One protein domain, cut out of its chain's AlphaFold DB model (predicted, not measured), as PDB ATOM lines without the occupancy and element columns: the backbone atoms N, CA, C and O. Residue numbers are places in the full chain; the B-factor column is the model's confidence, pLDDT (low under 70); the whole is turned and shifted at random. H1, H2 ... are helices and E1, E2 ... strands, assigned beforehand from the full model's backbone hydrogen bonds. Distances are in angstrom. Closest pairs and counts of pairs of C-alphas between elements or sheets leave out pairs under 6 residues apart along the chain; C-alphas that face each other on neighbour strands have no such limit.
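This is residues 183 to 268 of the 431 residues of the protein "Hypothetical protein" of Pseudictyota dubia (UniProt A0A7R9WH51). A twisted wall of three strands, E1, E2 and E3, has the long helix H1 packed on one face, running over the edge strand E1. The hairpin of E2 and E3 bends at one end of the long axis, its tip turning toward the side where H1 lies, and the short helices H2 and H3 lie off the sheet toward the other end. The printed part has 86 residues with three named helices and three named strands, in the order H1, E1, H2, E2, E3, H3; the sheet's order is E1, E2, E3, antiparallel throughout. The class is mixed, helices and strands. The whole is compact, with a radius of gyration of the C-alphas of 13.6 A, and elongated, spanning 39 by 23 by 22 A.

H1, residues 183 to 196, begins with C-alpha 183 at (31.301, -15.886, -10.001) and is 20.0 A long. E1, residues 204 to 209, is 16.7 A long. H2 is residues 213 to 219. E2, residues 225 to 233, measures 21.2 A and bends by 81 degrees at residue 230. E3, residues 239 to 247, measures 20.8 A and bends by 80 degrees at residue 242; its C-alpha 239 is at (12.860, -8.766, 14.393). H3, residues 254 to 260, ends with C-alpha 260 at (18.392, -24.697, -11.990).

H1 is on the sheet, at a height over the sheet of 7.6 A, forming two layers, a helix on one face of a sheet. It lies over E1 and only just runs along the strands, at 28 degrees to E1 on the local plane; their closest C-alphas, of Ser 188 and Cys 207, are 5.4 A apart. E1 and E2 are antiparallel neighbours, with N 206 and O 228 within hydrogen-bond range at 2.8 A. E2 and E3 form an antiparallel hairpin, with N 227 and O 245 at 2.8 A and N 240 and O 232 at 3.0 A. With residues 183 to 184 alone, H1 only just touches H2, with 3 pairs of C-alphas within 8 A; the closest, of Thr 183 and Pro 213, are 6.5 A apart. H2 and H3 are close but not clearly touching, the closest C-alphas being those of Leu 217 and Leu 254, 7.7 A apart. H1 and H3 are apart. In H1, H2 and H3 every O i to N i+4 pair is within hydrogen-bond range.

The C-alphas of Leu 218 and Gly 237, the two farthest apart, are 40.5 A apart. The printed part has no cut, and no link is long. Residues 221 to 222 pair antiparallel with residues 250 to 251, outside the named strands. The mean pLDDT of the printed part is 92.2, and no printed residue is under 70.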
ATOM      1  N   THR A 183      32.055 -14.811 -10.653       82.44
ATOM      2  CA  THR A 183      31.301 -15.886 -10.001       82.44
ATOM      3  C   THR A 183      31.010 -15.619  -8.523       82.44
ATOM      4  O   THR A 183      29.897 -15.893  -8.076       82.44
ATOM      5  N   THR A 184      31.944 -15.042  -7.758       86.31
ATOM      6  CA  THR A 184      31.717 -14.717  -6.338       86.31
ATOM      7  C   THR A 184      30.683 -13.604  -6.194       86.31
ATOM      8  O   THR A 184      29.793 -13.695  -5.347       86.31
ATOM      9  N   ASN A 185      30.727 -12.611  -7.088       88.38
ATOM     10  CA  ASN A 185      29.741 -11.530  -7.134       88.38
ATOM     11  C   ASN A 185      28.343 -12.055  -7.488       88.38
ATOM     12  O   ASN A 185      27.353 -11.611  -6.910       88.38
ATOM     13  N   LEU A 186      28.247 -13.033  -8.396       85.12
ATOM     14  CA  LEU A 186      26.976 -13.678  -8.724       85.12
ATOM     15  C   LEU A 186      26.376 -14.394  -7.506       85.12
ATOM     16  O   LEU A 186      25.199 -14.197  -7.208       85.12
ATOM     17  N   VAL A 187      27.168 -15.207  -6.795       87.19
ATOM     18  CA  VAL A 187      26.700 -15.945  -5.607       87.19
ATOM     19  C   VAL A 187      26.274 -14.983  -4.499       87.19
ATOM     20  O   VAL A 187      25.193 -15.154  -3.938       87.19
ATOM     21  N   SER A 188      27.071 -13.943  -4.236       90.50
ATOM     22  CA  SER A 188      26.732 -12.877  -3.284       90.50
ATOM     23  C   SER A 188      25.403 -12.199  -3.646       90.50
ATOM     24  O   SER A 188      24.482 -12.165  -2.827       90.50
ATOM     25  N   ASN A 189      25.243 -11.741  -4.891       89.94
ATOM     26  CA  ASN A 189      24.022 -11.070  -5.340       89.94
ATOM     27  C   ASN A 189      22.794 -11.985  -5.259       89.94
ATOM     28  O   ASN A 189      21.733 -11.557  -4.801       89.94
ATOM     29  N   LEU A 190      22.929 -13.254  -5.657       86.62
ATOM     30  CA  LEU A 190      21.856 -14.241  -5.534       86.62
ATOM     31  C   LEU A 190      21.469 -14.476  -4.072       86.62
ATOM     32  O   LEU A 190      20.277 -14.556  -3.773       86.62
ATOM     33  N   ALA A 191      22.444 -14.546  -3.162       89.06
ATOM     34  CA  ALA A 191      22.189 -14.675  -1.732       89.06
ATOM     35  C   ALA A 191      21.444 -13.449  -1.181       89.06
ATOM     36  O   ALA A 191      20.430 -13.609  -0.501       89.06
ATOM     37  N   VAL A 192      21.867 -12.231  -1.539       92.12
ATOM     38  CA  VAL A 192      21.193 -10.984  -1.132       92.12
ATOM     39  C   VAL A 192      19.747 -10.949  -1.626       92.12
ATOM     40  O   VAL A 192      18.842 -10.657  -0.845       92.12
ATOM     41  N   VAL A 193      19.502 -11.261  -2.902       89.81
ATOM     42  CA  VAL A 193      18.144 -11.281  -3.472       89.81
ATOM     43  C   VAL A 193      17.279 -12.340  -2.783       89.81
ATOM     44  O   VAL A 193      16.141 -12.057  -2.408       89.81
ATOM     45  N   ALA A 194      17.822 -13.541  -2.567       87.75
ATOM     46  CA  ALA A 194      17.109 -14.624  -1.895       87.75
ATOM     47  C   ALA A 194      16.748 -14.281  -0.441       87.75
ATOM     48  O   ALA A 194      15.661 -14.637   0.009       87.75
ATOM     49  N   LEU A 195      17.633 -13.586   0.279       90.44
ATOM     50  CA  LEU A 195      17.380 -13.116   1.641       90.44
ATOM     51  C   LEU A 195      16.330 -12.007   1.667       90.44
ATOM     52  O   LEU A 195      15.358 -12.111   2.409       90.44
ATOM     53  N   LYS A 196      16.466 -10.985   0.813       93.06
ATOM     54  CA  LYS A 196      15.503  -9.874   0.738       93.06
ATOM     55  C   LYS A 196      14.081 -10.346   0.457       93.06
ATOM     56  O   LYS A 196      13.152  -9.807   1.032       93.06
ATOM     57  N   HIS A 197      13.915 -11.370  -0.376       90.31
ATOM     58  CA  HIS A 197      12.598 -11.936  -0.674       90.31
ATOM     59  C   HIS A 197      11.952 -12.652   0.532       90.31
ATOM     60  O   HIS A 197      10.744 -12.874   0.548       90.31
ATOM     61  N   ARG A 198      12.735 -13.078   1.529       88.25
ATOM     62  CA  ARG A 198      12.221 -13.778   2.722       88.25
ATOM     63  C   ARG A 198      11.905 -12.845   3.876       88.25
ATOM     64  O   ARG A 198      11.153 -13.225   4.766       88.25
ATOM     65  N   LEU A 199      12.514 -11.669   3.882       92.38
ATOM     66  CA  LEU A 199      12.289 -10.665   4.906       92.38
ATOM     67  C   LEU A 199      11.016  -9.889   4.558       92.38
ATOM     68  O   LEU A 199      10.834  -9.468   3.418       92.38
ATOM     69  N   ALA A 200      10.147  -9.694   5.545       94.50
ATOM     70  CA  ALA A 200       8.985  -8.824   5.416       94.50
ATOM     71  C   ALA A 200       9.422  -7.355   5.305       94.50
ATOM     72  O   ALA A 200       8.880  -6.597   4.504       94.50
ATOM     73  N   ALA A 201      10.447  -6.970   6.071       95.88
ATOM     74  CA  ALA A 201      11.087  -5.664   5.983       95.88
ATOM     75  C   ALA A 201      12.595  -5.766   6.262       95.88
ATOM     76  O   ALA A 201      13.046  -6.626   7.019       95.88
ATOM     77  N   GLN A 202      13.377  -4.888   5.626       95.88
ATOM     78  CA  GLN A 202      14.815  -4.741   5.870       95.88
ATOM     79  C   GLN A 202      15.311  -3.359   5.448       95.88
ATOM     80  O   GLN A 202      14.929  -2.858   4.389       95.88
ATOM     81  N   THR A 203      16.201  -2.764   6.244       96.69
ATOM     82  CA  THR A 203      16.884  -1.513   5.880       96.69
ATOM     83  C   THR A 203      18.116  -1.795   5.028       96.69
ATOM     84  O   THR A 203      18.356  -1.117   4.031       96.69
ATOM     85  N   SER A 204      18.899  -2.813   5.393       96.56
ATOM     86  CA  SER A 204      20.058  -3.239   4.611       96.56
ATOM     87  C   SER A 204      20.314  -4.741   4.713       96.56
ATOM     88  O   SER A 204      20.111  -5.359   5.762       96.56
ATOM     89  N   VAL A 205      20.806  -5.307   3.611       96.38
ATOM     90  CA  VAL A 205      21.327  -6.673   3.491       96.38
ATOM     91  C   VAL A 205      22.550  -6.602   2.580       96.38
ATOM     92  O   VAL A 205      22.468  -6.075   1.468       96.38
ATOM     93  N   GLN A 206      23.667  -7.128   3.064       95.88
ATOM     94  CA  GLN A 206      24.943  -7.269   2.371       95.88
ATOM     95  C   GLN A 206      25.425  -8.711   2.544       95.88
ATOM     96  O   GLN A 206      25.184  -9.331   3.581       95.88
ATOM     97  N   CYS A 207      26.078  -9.254   1.524       95.06
ATOM     98  CA  CYS A 207      26.646 -10.595   1.566       95.06
ATOM     99  C   CYS A 207      28.042 -10.544   0.963       95.06
ATOM    100  O   CYS A 207      28.190 -10.270  -0.225       95.06
ATOM    101  N   ASP A 208      29.046 -10.863   1.759       94.12
ATOM    102  CA  ASP A 208      30.431 -10.921   1.330       94.12
ATOM    103  C   ASP A 208      30.837 -12.391   1.230       94.12
ATOM    104  O   ASP A 208      30.739 -13.152   2.192       94.12
ATOM    105  N   VAL A 209      31.249 -12.809   0.035       92.62
ATOM    106  CA  VAL A 209      31.708 -14.175  -0.229       92.62
ATOM    107  C   VAL A 209      33.210 -14.122  -0.443       92.62
ATOM    108  O   VAL A 209      33.678 -13.612  -1.461       92.62
ATOM    109  N   SER A 210      33.965 -14.657   0.509       90.88
ATOM    110  CA  SER A 210      35.409 -14.819   0.373       90.88
ATOM    111  C   SER A 210      35.686 -16.150  -0.314       90.88
ATOM    112  O   SER A 210      35.271 -17.192   0.179       90.88
ATOM    113  N   GLY A 211      36.378 -16.160  -1.452       85.44
ATOM    114  CA  GLY A 211      36.740 -17.417  -2.107       85.44
ATOM    115  C   GLY A 211      37.552 -17.233  -3.380       85.44
ATOM    116  O   GLY A 211      37.416 -16.228  -4.076       85.44
ATOM    117  N   SER A 212      38.388 -18.227  -3.689       89.38
ATOM    118  CA  SER A 212      39.076 -18.308  -4.976       89.38
ATOM    119  C   SER A 212      38.062 -18.672  -6.070       89.38
ATOM    120  O   SER A 212      37.374 -19.691  -5.940       89.38
ATOM    121  N   PRO A 213      37.963 -17.903  -7.170       86.81
ATOM    122  CA  PRO A 213      37.086 -18.241  -8.293       86.81
ATOM    123  C   PRO A 213      37.354 -19.642  -8.861       86.81
ATOM    124  O   PRO A 213      36.428 -20.317  -9.310       86.81
ATOM    125  N   THR A 214      38.610 -20.090  -8.800       88.38
ATOM    126  CA  THR A 214      39.050 -21.411  -9.260       88.38
ATOM    127  C   THR A 214      38.475 -22.533  -8.399       88.38
ATOM    128  O   THR A 214      37.978 -23.523  -8.933       88.38
ATOM    129  N   ASP A 215      38.475 -22.366  -7.075       89.50
ATOM    130  CA  ASP A 215      37.923 -23.362  -6.146       89.50
ATOM    131  C   ASP A 215      36.404 -23.466  -6.279       89.50
ATOM    132  O   ASP A 215      35.842 -24.567  -6.249       89.50
ATOM    133  N   LEU A 216      35.746 -22.325  -6.501       87.50
ATOM    134  CA  LEU A 216      34.312 -22.284  -6.724       87.50
ATOM    135  C   LEU A 216      33.922 -23.032  -7.999       87.50
ATOM    136  O   LEU A 216      32.959 -23.781  -7.962       87.50
ATOM    137  N   LEU A 217      34.647 -22.851  -9.107       86.81
ATOM    138  CA  LEU A 217      34.305 -23.470 -10.393       86.81
ATOM    139  C   LEU A 217      34.684 -24.951 -10.478       86.81
ATOM    140  O   LEU A 217      33.922 -25.739 -11.031       86.81
ATOM    141  N   LEU A 218      35.852 -25.334  -9.955       90.38
ATOM    142  CA  LEU A 218      36.359 -26.702 -10.095       90.38
ATOM    143  C   LEU A 218      35.840 -27.642  -9.009       90.38
ATOM    144  O   LEU A 218      35.638 -28.825  -9.267       90.38
ATOM    145  N   ARG A 219      35.664 -27.135  -7.785       90.81
ATOM    146  CA  ARG A 219      35.344 -27.961  -6.610       90.81
ATOM    147  C   ARG A 219      33.979 -27.651  -6.011       90.81
ATOM    148  O   ARG A 219      33.572 -28.327  -5.072       90.81
ATOM    149  N   GLY A 220      33.297 -26.609  -6.493       91.06
ATOM    150  CA  GLY A 220      32.083 -26.102  -5.853       91.06
ATOM    151  C   GLY A 220      32.340 -25.554  -4.450       91.06
ATOM    152  O   GLY A 220      31.397 -25.367  -3.688       91.06
ATOM    153  N   ALA A 221      33.601 -25.322  -4.077       94.25
ATOM    154  CA  ALA A 221      33.955 -24.872  -2.745       94.25
ATOM    155  C   ALA A 221      33.779 -23.353  -2.657       94.25
ATOM    156  O   ALA A 221      34.452 -22.588  -3.345       94.25
ATOM    157  N   VAL A 222      32.873 -22.922  -1.789       91.88
ATOM    158  CA  VAL A 222      32.697 -21.521  -1.414       91.88
ATOM    159  C   VAL A 222      33.478 -21.317  -0.127       91.88
ATOM    160  O   VAL A 222      33.302 -22.078   0.827       91.88
ATOM    161  N   GLY A 223      34.363 -20.323  -0.089       92.06
ATOM    162  CA  GLY A 223      35.029 -19.963   1.159       92.06
ATOM    163  C   GLY A 223      34.057 -19.297   2.146       92.06
ATOM    164  O   GLY A 223      32.839 -19.407   1.988       92.06
ATOM    165  N   PRO A 224      34.570 -18.641   3.198       95.38
ATOM    166  CA  PRO A 224      33.723 -18.035   4.213       95.38
ATOM    167  C   PRO A 224      32.722 -17.040   3.617       95.38
ATOM    168  O   PRO A 224      33.080 -16.185   2.800       95.38
ATOM    169  N   VAL A 225      31.467 -17.158   4.040       94.94
ATOM    170  CA  VAL A 225      30.369 -16.283   3.628       94.94
ATOM    171  C   VAL A 225      29.908 -15.487   4.836       94.94
ATOM    172  O   VAL A 225      29.434 -16.066   5.812       94.94
ATOM    173  N   THR A 226      30.003 -14.166   4.752       96.75
ATOM    174  CA  THR A 226      29.529 -13.252   5.790       96.75
ATOM    175  C   THR A 226      28.305 -12.503   5.289       96.75
ATOM    176  O   THR A 226      28.355 -11.783   4.296       96.75
ATOM    177  N   VAL A 227      27.185 -12.655   5.983       96.56
ATOM    178  CA  VAL A 227      25.946 -11.923   5.735       96.56
ATOM    179  C   VAL A 227      25.787 -10.866   6.813       96.56
ATOM    180  O   VAL A 227      25.838 -11.167   8.004       96.56
ATOM    181  N   ARG A 228      25.566  -9.623   6.395       97.50
ATOM    182  CA  ARG A 228      25.329  -8.484   7.281       97.50
ATOM    183  C   ARG A 228      24.009  -7.829   6.945       97.50
ATOM    184  O   ARG A 228      23.615  -7.753   5.783       97.50
ATOM    185  N   GLY A 229      23.341  -7.288   7.948       97.12
ATOM    186  CA  GLY A 229      22.122  -6.544   7.698       97.12
ATOM    187  C   GLY A 229      21.590  -5.797   8.901       97.12
ATOM    188  O   GLY A 229      22.092  -5.940  10.016       97.12
ATOM    189  N   ARG A 230      20.601  -4.938   8.645       97.31
ATOM    190  CA  ARG A 230      19.967  -4.082   9.652       97.31
ATOM    191  C   ARG A 230      18.464  -3.976   9.459       97.31
ATOM    192  O   ARG A 230      17.980  -3.969   8.322       97.31
ATOM    193  N   GLY A 231      17.760  -3.830  10.581       97.06
ATOM    194  CA  GLY A 231      16.312  -3.647  10.640       97.06
ATOM    195  C   GLY A 231      15.557  -4.808  10.005       97.06
ATOM    196  O   GLY A 231      14.645  -4.573   9.220       97.06
ATOM    197  N   TRP A 232      16.003  -6.041  10.246       97.00
ATOM    198  CA  TRP A 232      15.366  -7.217   9.663       97.00
ATOM    199  C   TRP A 232      14.073  -7.529  10.401       97.00
ATOM    200  O   TRP A 232      14.011  -7.448  11.627       97.00
ATOM    201  N   SER A 233      13.062  -7.922   9.635       96.88
ATOM    202  CA  SER A 233      11.788  -8.419  10.132       96.88
ATOM    203  C   SER A 233      11.356  -9.619   9.292       96.88
ATOM    204  O   SER A 233      11.349  -9.539   8.059       96.88
ATOM    205  N   SER A 234      11.023 -10.734   9.943       94.75
ATOM    206  CA  SER A 234      10.409 -11.898   9.304       94.75
ATOM    207  C   SER A 234       8.883 -11.742   9.224       94.75
ATOM    208  O   SER A 234       8.292 -11.033  10.044       94.75
ATOM    209  N   PRO A 235       8.223 -12.397   8.255       92.06
ATOM    210  CA  PRO A 235       6.764 -12.515   8.213       92.06
ATOM    211  C   PRO A 235       6.078 -12.999   9.510       92.06
ATOM    212  O   PRO A 235       4.961 -12.558   9.777       92.06
ATOM    213  N   LEU A 236       6.705 -13.849  10.333       91.62
ATOM    214  CA  LEU A 236       6.178 -14.299  11.636       91.62
ATOM    215  C   LEU A 236       6.577 -13.379  12.800       91.62
ATOM    216  O   LEU A 236       6.352 -13.709  13.964       91.62
ATOM    217  N   GLY A 237       7.135 -12.205  12.503       93.38
ATOM    218  CA  GLY A 237       7.380 -11.162  13.494       93.38
ATOM    219  C   GLY A 237       8.693 -11.301  14.256       93.38
ATOM    220  O   GLY A 237       8.870 -10.603  15.252       93.38
ATOM    221  N   LEU A 238       9.630 -12.140  13.804       95.19
ATOM    222  CA  LEU A 238      10.991 -12.126  14.334       95.19
ATOM    223  C   LEU A 238      11.703 -10.864  13.836       95.19
ATOM    224  O   LEU A 238      11.806 -10.647  12.628       95.19
ATOM    225  N   THR A 239      12.198 -10.028  14.744       97.00
ATOM    226  CA  THR A 239      12.860  -8.766  14.393       97.00
ATOM    227  C   THR A 239      14.256  -8.674  14.996       97.00
ATOM    228  O   THR A 239      14.537  -9.267  16.036       97.00
ATOM    229  N   CYS A 240      15.156  -7.955  14.322       97.31
ATOM    230  CA  CYS A 240      16.447  -7.583  14.894       97.31
ATOM    231  C   CYS A 240      16.980  -6.261  14.331       97.31
ATOM    232  O   CYS A 240      16.929  -6.003  13.117       97.31
ATOM    233  N   ARG A 241      17.597  -5.452  15.198       96.56
ATOM    234  CA  ARG A 241      18.301  -4.218  14.819       96.56
ATOM    235  C   ARG A 241      19.436  -4.459  13.842       96.56
ATOM    236  O   ARG A 241      19.539  -3.738  12.847       96.56
ATOM    237  N   ALA A 242      20.293  -5.432  14.120       97.31
ATOM    238  CA  ALA A 242      21.413  -5.769  13.258       97.31
ATOM    239  C   ALA A 242      21.777  -7.242  13.381       97.31
ATOM    240  O   ALA A 242      21.593  -7.857  14.427       97.31
ATOM    241  N   ILE A 243      22.337  -7.783  12.309       97.50
ATOM    242  CA  ILE A 243      22.841  -9.147  12.270       97.50
ATOM    243  C   ILE A 243      24.138  -9.195  11.476       97.50
ATOM    244  O   ILE A 243      24.277  -8.546  10.436       97.50
ATOM    245  N   GLU A 244      25.073  -9.984  11.977       97.88
ATOM    246  CA  GLU A 244      26.276 -10.402  11.280       97.88
ATOM    247  C   GLU A 244      26.422 -11.910  11.454       97.88
ATOM    248  O   GLU A 244      26.614 -12.402  12.560       97.88
ATOM    249  N   ALA A 245      26.295 -12.655  10.364       97.62
ATOM    250  CA  ALA A 245      26.380 -14.105  10.350       97.62
ATOM    251  C   ALA A 245      27.513 -14.523   9.422       97.62
ATOM    252  O   ALA A 245      27.462 -14.245   8.227       97.62
ATOM    253  N   THR A 246      28.522 -15.203   9.956       97.38
ATOM    254  CA  THR A 246      29.633 -15.742   9.175       97.38
ATOM    255  C   THR A 246      29.568 -17.253   9.187       97.38
ATOM    256  O   THR A 246      29.691 -17.887  10.231       97.38
ATOM    257  N   VAL A 247      29.399 -17.836   8.010       96.94
ATOM    258  CA  VAL A 247      29.488 -19.273   7.783       96.94
ATOM    259  C   VAL A 247      30.863 -19.569   7.200       96.94
ATOM    260  O   VAL A 247      31.342 -18.845   6.329       96.94
ATOM    261  N   GLY A 248      31.524 -20.611   7.701       96.12
ATOM    262  CA  GLY A 248      32.810 -21.065   7.186       96.12
ATOM    263  C   GLY A 248      32.713 -21.632   5.769       96.12
ATOM    264  O   GLY A 248      31.714 -21.478   5.065       96.12
ATOM    265  N   GLN A 249      33.771 -22.321   5.348       94.50
ATOM    266  CA  GLN A 249      33.810 -22.951   4.033       94.50
ATOM    267  C   GLN A 249      32.656 -23.952   3.866       94.50
ATOM    268  O   GLN A 249      32.406 -24.786   4.740       94.50
ATOM    269  N   CYS A 250      31.975 -23.890   2.726       94.44
ATOM    270  CA  CYS A 250      30.918 -24.828   2.364       94.44
ATOM    271  C   CYS A 250      31.071 -25.301   0.917       94.44
ATOM    272  O   CYS A 250      31.790 -24.698   0.122       94.44
ATOM    273  N   GLN A 251      30.427 -26.415   0.577       95.12
ATOM    274  CA  GLN A 251      30.422 -26.934  -0.787       95.12
ATOM    275  C   GLN A 251      29.025 -26.812  -1.399       95.12
ATOM    276  O   GLN A 251      28.021 -27.148  -0.763       95.12
ATOM    277  N   LEU A 252      28.975 -26.318  -2.635       93.12
ATOM    278  CA  LEU A 252      27.767 -26.158  -3.433       93.12
ATOM    279  C   LEU A 252      27.717 -27.177  -4.569       93.12
ATOM    280  O   LEU A 252      28.712 -27.433  -5.246       93.12
ATOM    281  N   ASP A 253      26.515 -27.665  -4.858       93.88
ATOM    282  CA  ASP A 253      26.229 -28.376  -6.102       93.88
ATOM    283  C   ASP A 253      26.087 -27.367  -7.254       93.88
ATOM    284  O   ASP A 253      25.006 -26.831  -7.525       93.88
ATOM    285  N   LEU A 254      27.198 -27.107  -7.949       89.38
ATOM    286  CA  LEU A 254      27.245 -26.192  -9.093       89.38
ATOM    287  C   LEU A 254      26.313 -26.606 -10.235       89.38
ATOM    288  O   LEU A 254      25.801 -25.734 -10.937       89.38
ATOM    289  N   GLY A 255      26.056 -27.907 -10.414       90.00
ATOM    290  CA  GLY A 255      25.125 -28.394 -11.429       90.00
ATOM    291  C   GLY A 255      23.709 -27.878 -11.170       90.00
ATOM    292  O   GLY A 255      23.030 -27.405 -12.084       90.00
ATOM    293  N   SER A 256      23.292 -27.869  -9.902       87.38
ATOM    294  CA  SER A 256      22.032 -27.255  -9.472       87.38
ATOM    295  C   SER A 256      22.048 -25.723  -9.553       87.38
ATOM    296  O   SER A 256      21.030 -25.127  -9.926       87.38
ATOM    297  N   VAL A 257      23.179 -25.071  -9.262       84.19
ATOM    298  CA  VAL A 257      23.297 -23.604  -9.357       84.19
ATOM    299  C   VAL A 257      23.165 -23.140 -10.805       84.19
ATOM    300  O   VAL A 257      22.297 -22.323 -11.101       84.19
ATOM    301  N   VAL A 258      23.970 -23.690 -11.713       84.88
ATOM    302  CA  VAL A 258      23.997 -23.290 -13.126       84.88
ATOM    303  C   VAL A 258      22.751 -23.784 -13.859       84.88
ATOM    304  O   VAL A 258      22.113 -23.022 -14.579       84.88
ATOM    305  N   GLY A 259      22.361 -25.046 -13.654       87.88
ATOM    306  CA  GLY A 259      21.260 -25.659 -14.395       87.88
ATOM    307  C   GLY A 259      19.867 -25.274 -13.899       87.88
ATOM    308  O   GLY A 259      18.913 -25.295 -14.675       87.88
ATOM    309  N   ARG A 260      19.711 -24.949 -12.607       85.50
ATOM    310  CA  ARG A 260      18.392 -24.697 -11.990       85.50
ATOM    311  C   ARG A 260      18.286 -23.346 -11.287       85.50
ATOM    312  O   ARG A 260      17.205 -23.029 -10.787       85.50
ATOM    313  N   GLY A 261      19.369 -22.571 -11.194       81.50
ATOM    314  CA  GLY A 261      19.389 -21.334 -10.408       81.50
ATOM    315  C   GLY A 261      19.092 -21.583  -8.927       81.50
ATOM    316  O   GLY A 261      18.418 -20.770  -8.286       81.50
ATOM    317  N   LYS A 262      19.495 -22.749  -8.398       83.44
ATOM    318  CA  LYS A 262      19.251 -23.154  -7.007       83.44
ATOM    319  C   LYS A 262      20.569 -23.386  -6.282       83.44
ATOM    320  O   LYS A 262      21.359 -24.225  -6.697       83.44
ATOM    321  N   LEU A 263      20.758 -22.682  -5.169       86.31
ATOM    322  CA  LEU A 263      21.844 -22.947  -4.232       86.31
ATOM    323  C   LEU A 263      21.498 -24.215  -3.440       86.31
ATOM    324  O   LEU A 263      20.460 -24.266  -2.779       86.31
ATOM    325  N   VAL A 264      22.340 -25.240  -3.539       91.00
ATOM    326  CA  VAL A 264      22.193 -26.507  -2.811       91.00
ATOM    327  C   VAL A 264      23.532 -26.818  -2.156       91.00
ATOM    328  O   VAL A 264      24.548 -26.862  -2.846       91.00
ATOM    329  N   LEU A 265      23.528 -27.002  -0.835       94.12
ATOM    330  CA  LEU A 265      24.707 -27.422  -0.080       94.12
ATOM    331  C   LEU A 265      24.903 -28.930  -0.238       94.12
ATOM    332  O   LEU A 265      23.957 -29.692  -0.045       94.12
ATOM    333  N   THR A 266      26.123 -29.357  -0.549       95.88
ATOM    334  CA  THR A 266      26.512 -30.776  -0.501       95.88
ATOM    335  C   THR A 266      27.056 -31.164   0.873       95.88
ATOM    336  O   THR A 266      26.965 -32.325   1.265       95.88
ATOM    337  N   THR A 267      27.578 -30.195   1.629       95.94
ATOM    338  CA  THR A 267      28.100 -30.382   2.985       95.94
ATOM    339  C   THR A 267      27.439 -29.428   3.973       95.94
ATOM    340  O   THR A 267      27.059 -28.307   3.632       95.94
ATOM    341  N   VAL A 268      27.296 -29.875   5.223       96.38
ATOM    342  CA  VAL A 268      26.770 -29.034   6.304       96.38
ATOM    343  C   VAL A 268      27.767 -27.918   6.595       96.38
ATOM    344  O   VAL A 268      28.919 -28.187   6.934       96.38
TER     345      VAL A 268